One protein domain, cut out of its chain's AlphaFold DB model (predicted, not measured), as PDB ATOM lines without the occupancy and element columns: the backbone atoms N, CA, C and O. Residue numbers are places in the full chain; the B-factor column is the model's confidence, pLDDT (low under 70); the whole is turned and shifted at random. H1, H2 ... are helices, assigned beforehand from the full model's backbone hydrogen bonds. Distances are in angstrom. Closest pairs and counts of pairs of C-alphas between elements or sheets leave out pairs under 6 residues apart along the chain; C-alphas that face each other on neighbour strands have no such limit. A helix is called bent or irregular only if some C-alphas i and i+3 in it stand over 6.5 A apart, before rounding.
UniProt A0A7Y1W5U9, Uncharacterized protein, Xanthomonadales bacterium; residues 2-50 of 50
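This is residues 2 to 50 of the 50 residues of an uncharacterized protein of Xanthomonadales bacterium (UniProt A0A7Y1W5U9). One long helix, H2, makes most of the length, and a shorter helix turns off sharply at each of its ends, H1 at its beginning and H3 at its end, on opposite sides of it, in an open Z with no packed core. The printed part has 49 residues with three named helices, in the order H1, H2, H3 along the chain, and no named strand; the class is all helix. The whole is extended, with a radius of gyration of the C-alphas of 18.6 A and spans of 53 by 21 by 9 A.

H2 is residues 17 to 39, 34.1 A from first to last C-alpha, from C-alpha 17 at (127.159, 116.056, 120.904) to C-alpha 39 at (116.008, 147.950, 125.710). It is neither bent nor irregular, but only just: C-alphas 19 and 22 are 6.4 A apart. H1 is residues 2 to 14, 18.9 A long, and begins with C-alpha 2 at (107.805, 108.768, 119.640). H3 is residues 43 to 49, 10.6 A long, and ends with C-alpha 49 at (131.876, 155.212, 126.649).

H2 and H1 are close but not clearly touching; their closest C-alphas, those of Phe 18 and Met 12, are 7.6 A apart. Their lines are about perpendicular, at 80 degrees. H2 and H3 are close but not clearly touching; their closest C-alphas, those of Ala 37 and Ala 43, are 6.1 A apart. Their lines are about perpendicular, at 89 degrees. H1 and H3 are apart. In H1 every O i to N i+4 pair is within hydrogen-bond range; in H2 it is 16 of 19 and in H3 2 of 3.

The C-alphas farthest apart, those of Glu 3 and Thr 48, are 55.2 A apart. Residues 2 to 36 stand free, and so do residues 39 to 45. The printed part has no cut, and both links are tight. The mean pLDDT of the printed part is 79.4; 13 residues are under 70, among them 16 to 18 and 38 to 42.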
ATOM      1  N   TRP A   2     107.078 108.642 118.366       82.69
ATOM      2  CA  TRP A   2     107.805 108.768 119.640       82.69
ATOM      3  C   TRP A   2     109.090 107.922 119.732       82.69
ATOM      4  O   TRP A   2     110.108 108.399 120.224       82.69
ATOM      5  N   GLU A   3     109.073 106.696 119.203       86.00
ATOM      6  CA  GLU A   3     110.255 105.815 119.160       86.00
ATOM      7  C   GLU A   3     111.388 106.402 118.310       86.00
ATOM      8  O   GLU A   3     112.530 106.451 118.748       86.00
ATOM      9  N   LEU A   4     111.041 106.990 117.162       85.62
ATOM     10  CA  LEU A   4     111.977 107.675 116.264       85.62
ATOM     11  C   LEU A   4     112.727 108.824 116.962       85.62
ATOM     12  O   LEU A   4     113.928 108.995 116.771       85.62
ATOM     13  N   ILE A   5     112.028 109.595 117.802       86.69
ATOM     14  CA  ILE A   5     112.631 110.685 118.583       86.69
ATOM     15  C   ILE A   5     113.570 110.121 119.658       86.69
ATOM     16  O   ILE A   5     114.667 110.646 119.841       86.69
ATOM     17  N   LYS A   6     113.177 109.042 120.349       85.31
ATOM     18  CA  LYS A   6     114.022 108.383 121.359       85.31
ATOM     19  C   LYS A   6     115.303 107.812 120.760       85.31
ATOM     20  O   LYS A   6     116.374 108.062 121.311       85.31
ATOM     21  N   ASP A   7     115.207 107.116 119.632       84.50
ATOM     22  CA  ASP A   7     116.369 106.553 118.943       84.50
ATOM     23  C   ASP A   7     117.314 107.657 118.471       84.50
ATOM     24  O   ASP A   7     118.529 107.560 118.648       84.50
ATOM     25  N   PHE A   8     116.765 108.759 117.955       82.69
ATOM     26  CA  PHE A   8     117.551 109.911 117.525       82.69
ATOM     27  C   PHE A   8     118.276 110.597 118.694       82.69
ATOM     28  O   PHE A   8     119.464 110.910 118.597       82.69
ATOM     29  N   VAL A   9     117.596 110.786 119.829       79.19
ATOM     30  CA  VAL A   9     118.200 111.332 121.057       79.19
ATOM     31  C   VAL A   9     119.269 110.384 121.618       79.19
ATOM     32  O   VAL A   9     120.348 110.841 122.002       79.19
ATOM     33  N   GLY A  10     119.031 109.068 121.586       79.38
ATOM     34  CA  GLY A  10     120.023 108.049 121.941       79.38
ATOM     35  C   GLY A  10     121.264 108.089 121.040       79.38
ATOM     36  O   GLY A  10     122.395 108.071 121.534       79.38
ATOM     37  N   PHE A  11     121.076 108.242 119.726       75.94
ATOM     38  CA  PHE A  11     122.157 108.412 118.746       75.94
ATOM     39  C   PHE A  11     122.974 109.688 118.977       75.94
ATOM     40  O   PHE A  11     124.207 109.667 118.894       75.94
ATOM     41  N   MET A  12     122.311 110.806 119.295       73.31
ATOM     42  CA  MET A  12     122.988 112.061 119.634       73.31
ATOM     43  C   MET A  12     123.862 111.923 120.886       73.31
ATOM     44  O   MET A  12     124.937 112.533 120.949       73.31
ATOM     45  N   GLY A  13     123.452 111.082 121.839       68.06
ATOM     46  CA  GLY A  13     124.215 110.840 123.056       68.06
ATOM     47  C   GLY A  13     125.464 109.983 122.884       68.06
ATOM     48  O   GLY A  13     126.500 110.293 123.476       68.06
ATOM     49  N   GLN A  14     125.432 108.987 121.994       72.00
ATOM     50  CA  GLN A  14     126.612 108.168 121.680       72.00
ATOM     51  C   GLN A  14     127.744 108.976 121.023       72.00
ATOM     52  O   GLN A  14     128.921 108.684 121.223       72.00
ATOM     53  N   ARG A  15     127.413 110.041 120.277       71.56
ATOM     54  CA  ARG A  15     128.389 110.907 119.582       71.56
ATOM     55  C   ARG A  15     128.941 112.047 120.454       71.56
ATOM     56  O   ARG A  15     129.599 112.934 119.919       71.56
ATOM     57  N   LYS A  16     128.649 112.065 121.765       66.00
ATOM     58  CA  LYS A  16     128.985 113.148 122.718       66.00
ATOM     59  C   LYS A  16     128.610 114.565 122.245       66.00
ATOM     60  O   LYS A  16     129.152 115.543 122.757       66.00
ATOM     61  N   LYS A  17     127.632 114.725 121.341       64.50
ATOM     62  CA  LYS A  17     127.159 116.056 120.904       64.50
ATOM     63  C   LYS A  17     126.573 116.901 122.046       64.50
ATOM     64  O   LYS A  17     126.417 118.104 121.876       64.50
ATOM     65  N   PHE A  18     126.340 116.313 123.224       67.50
ATOM     66  CA  PHE A  18     126.046 117.027 124.473       67.50
ATOM     67  C   PHE A  18     127.066 118.119 124.830       67.50
ATOM     68  O   PHE A  18     126.706 119.064 125.520       67.50
ATOM     69  N   TRP A  19     128.302 118.047 124.321       75.12
ATOM     70  CA  TRP A  19     129.292 119.125 124.457       75.12
ATOM     71  C   TRP A  19     128.845 120.459 123.844       75.12
ATOM     72  O   TRP A  19     129.340 121.509 124.241       75.12
ATOM     73  N   LEU A  20     127.894 120.448 122.910       81.19
ATOM     74  CA  LEU A  20     127.356 121.668 122.307       81.19
ATOM     75  C   LEU A  20     126.317 122.359 123.195       81.19
ATOM     76  O   LEU A  20     126.081 123.550 123.019       81.19
ATOM     77  N   ILE A  21     125.718 121.649 124.157       86.56
ATOM     78  CA  ILE A  21     124.737 122.221 125.091       86.56
ATOM     79  C   ILE A  21     125.332 123.400 125.874       86.56
ATOM     80  O   ILE A  21     124.723 124.466 125.839       86.56
ATOM     81  N   PRO A  22     126.504 123.286 126.535       86.62
ATOM     82  CA  PRO A  22     127.076 124.421 127.258       86.62
ATOM     83  C   PRO A  22     127.362 125.623 126.348       86.62
ATOM     84  O   PRO A  22     127.092 126.752 126.743       86.62
ATOM     85  N   ILE A  23     127.822 125.399 125.112       90.75
ATOM     86  CA  ILE A  23     128.040 126.479 124.134       90.75
ATOM     87  C   ILE A  23     126.709 127.157 123.779       90.75
ATOM     88  O   ILE A  23     126.614 128.382 123.811       90.75
ATOM     89  N   LEU A  24     125.667 126.371 123.499       91.88
ATOM     90  CA  LEU A  24     124.332 126.876 123.179       91.88
ATOM     91  C   LEU A  24     123.739 127.696 124.337       91.88
ATOM     92  O   LEU A  24     123.155 128.752 124.107       91.88
ATOM     93  N   VAL A  25     123.923 127.236 125.578       94.19
ATOM     94  CA  VAL A  25     123.477 127.940 126.791       94.19
ATOM     95  C   VAL A  25     124.186 129.285 126.929       94.19
ATOM     96  O   VAL A  25     123.520 130.296 127.135       94.19
ATOM     97  N   VAL A  26     125.511 129.327 126.764       95.69
ATOM     98  CA  VAL A  26     126.271 130.588 126.816       95.69
ATOM     99  C   VAL A  26     125.819 131.542 125.712       95.69
ATOM    100  O   VAL A  26     125.587 132.718 125.986       95.69
ATOM    101  N   MET A  27     125.624 131.053 124.484       95.19
ATOM    102  CA  MET A  27     125.128 131.886 123.383       95.19
ATOM    103  C   MET A  27     123.731 132.454 123.661       95.19
ATOM    104  O   MET A  27     123.492 133.629 123.390       95.19
ATOM    105  N   LEU A  28     122.826 131.657 124.234       95.81
ATOM    106  CA  LEU A  28     121.496 132.121 124.630       95.81
ATOM    107  C   LEU A  28     121.557 133.170 125.743       95.81
ATOM    108  O   LEU A  28     120.858 134.175 125.658       95.81
ATOM    109  N   LEU A  29     122.405 132.969 126.755       95.56
ATOM    110  CA  LEU A  29     122.600 133.934 127.838       95.56
ATOM    111  C   LEU A  29     123.148 135.265 127.316       95.56
ATOM    112  O   LEU A  29     122.630 136.319 127.678       95.56
ATOM    113  N   LEU A  30     124.152 135.225 126.436       93.94
ATOM    114  CA  LEU A  30     124.706 136.425 125.810       93.94
ATOM    115  C   LEU A  30     123.674 137.128 124.921       93.94
ATOM    116  O   LEU A  30     123.532 138.344 124.999       93.94
ATOM    117  N   GLY A  31     122.911 136.378 124.122       90.69
ATOM    118  CA  GLY A  31     121.831 136.932 123.307       90.69
ATOM    119  C   GLY A  31     120.747 137.604 124.154       90.69
ATOM    120  O   GLY A  31     120.364 138.737 123.876       90.69
ATOM    121  N   ALA A  32     120.305 136.948 125.229       90.19
ATOM    122  CA  ALA A  32     119.338 137.511 126.169       90.19
ATOM    123  C   ALA A  32     119.878 138.777 126.855       90.19
ATOM    124  O   ALA A  32     119.165 139.775 126.948       90.19
ATOM    125  N   LEU A  33     121.146 138.763 127.274       87.81
ATOM    126  CA  LEU A  33     121.813 139.925 127.858       87.81
ATOM    127  C   LEU A  33     121.839 141.109 126.883       87.81
ATOM    128  O   LEU A  33     121.546 142.226 127.293       87.81
ATOM    129  N   ILE A  34     122.138 140.873 125.602       85.38
ATOM    130  CA  ILE A  34     122.146 141.917 124.566       85.38
ATOM    131  C   ILE A  34     120.747 142.499 124.359       85.38
ATOM    132  O   ILE A  34     120.600 143.717 124.324       85.38
ATOM    133  N   VAL A  35     119.717 141.654 124.259       84.69
ATOM    134  CA  VAL A  35     118.326 142.110 124.085       84.69
ATOM    135  C   VAL A  35     117.887 142.978 125.268       84.69
ATOM    136  O   VAL A  35     117.305 144.045 125.075       84.69
ATOM    137  N   VAL A  36     118.223 142.564 126.493       83.12
ATOM    138  CA  VAL A  36     117.945 143.347 127.704       83.12
ATOM    139  C   VAL A  36     118.771 144.636 127.735       83.12
ATOM    140  O   VAL A  36     118.247 145.681 128.105       83.12
ATOM    141  N   ALA A  37     120.038 144.597 127.318       80.25
ATOM    142  CA  ALA A  37     120.913 145.766 127.283       80.25
ATOM    143  C   ALA A  37     120.469 146.815 126.249       80.25
ATOM    144  O   ALA A  37     120.563 148.004 126.534       80.25
ATOM    145  N   GLN A  38     119.945 146.401 125.090       69.12
ATOM    146  CA  GLN A  38     119.443 147.313 124.051       69.12
ATOM    147  C   GLN A  38     118.148 148.032 124.459       69.12
ATOM    148  O   GLN A  38     117.974 149.201 124.128       69.12
ATOM    149  N   GLY A  39     117.248 147.356 125.186       69.44
ATOM    150  CA  GLY A  39     116.008 147.950 125.710       69.44
ATOM    151  C   GLY A  39     116.152 148.622 127.081       69.44
ATOM    152  O   GLY A  39     115.181 149.163 127.612       69.44
ATOM    153  N   SER A  40     117.341 148.564 127.682       67.56
ATOM    154  CA  SER A  40     117.622 149.110 129.006       67.56
ATOM    155  C   SER A  40     117.869 150.615 128.940       67.56
ATOM    156  O   SER A  40     118.539 151.111 128.035       67.56
ATOM    157  N   ALA A  41     117.434 151.344 129.973       67.62
ATOM    158  CA  ALA A  41     117.815 152.743 130.200       67.62
ATOM    159  C   ALA A  41     119.346 152.952 130.294       67.62
ATOM    160  O   ALA A  41     119.812 154.088 130.305       67.62
ATOM    161  N   LEU A  42     120.127 151.865 130.354       67.00
ATOM    162  CA  LEU A  42     121.588 151.852 130.319       67.00
ATOM    163  C   LEU A  42     122.181 151.949 128.900       67.00
ATOM    164  O   LEU A  42     123.356 152.287 128.774       67.00
ATOM    165  N   ALA A  43     121.402 151.695 127.839       71.75
ATOM    166  CA  ALA A  43     121.882 151.753 126.455       71.75
ATOM    167  C   ALA A  43     122.591 153.082 126.100       71.75
ATOM    168  O   ALA A  43     123.689 153.020 125.543       71.75
ATOM    169  N   PRO A  44     122.075 154.275 126.474       68.81
ATOM    170  CA  PRO A  44     122.745 155.545 126.187       68.81
ATOM    171  C   PRO A  44     124.122 155.664 126.852       68.81
ATOM    172  O   PRO A  44     125.027 156.243 126.268       68.81
ATOM    173  N   PHE A  45     124.308 155.080 128.039       72.19
ATOM    174  CA  PHE A  45     125.577 155.136 128.772       72.19
ATOM    175  C   PHE A  45     126.648 154.235 128.146       72.19
ATOM    176  O   PHE A  45     127.828 154.583 128.154       72.19
ATOM    177  N   ILE A  46     126.243 153.105 127.556       69.88
ATOM    178  CA  ILE A  46     127.144 152.244 126.779       69.88
ATOM    179  C   ILE A  46     127.642 153.008 125.547       69.88
ATOM    180  O   ILE A  46     128.844 153.043 125.308       69.88
ATOM    181  N   TYR A  47     126.751 153.687 124.817       66.56
ATOM    182  CA  TYR A  47     127.126 154.472 123.633       66.56
ATOM    183  C   TYR A  47     127.967 155.717 123.932       66.56
ATOM    184  O   TYR A  47     128.578 156.247 123.020       66.56
ATOM    185  N   THR A  48     128.000 156.209 125.172       73.50
ATOM    186  CA  THR A  48     128.856 157.355 125.529       73.50
ATOM    187  C   THR A  48     130.288 156.975 125.905       73.50
ATOM    188  O   THR A  48     131.144 157.852 125.960       73.50
ATOM    189  N   ILE A  49     130.551 155.700 126.220       71.00
ATOM    190  CA  ILE A  49     131.876 155.212 126.649       71.00
ATOM    191  C   ILE A  49     132.714 154.712 125.452       71.00
ATOM    192  O   ILE A  49     133.936 154.624 125.569       71.00
ATOM    193  N   PHE A  50     132.075 154.420 124.314       60.06
ATOM    194  CA  PHE A  50     132.703 154.018 123.049       60.06
ATOM    195  C   PHE A  50     132.567 155.118 121.998       60.06
ATOM    196  O   PHE A  50     133.531 155.290 121.220       60.06
TER     197      PHE A  50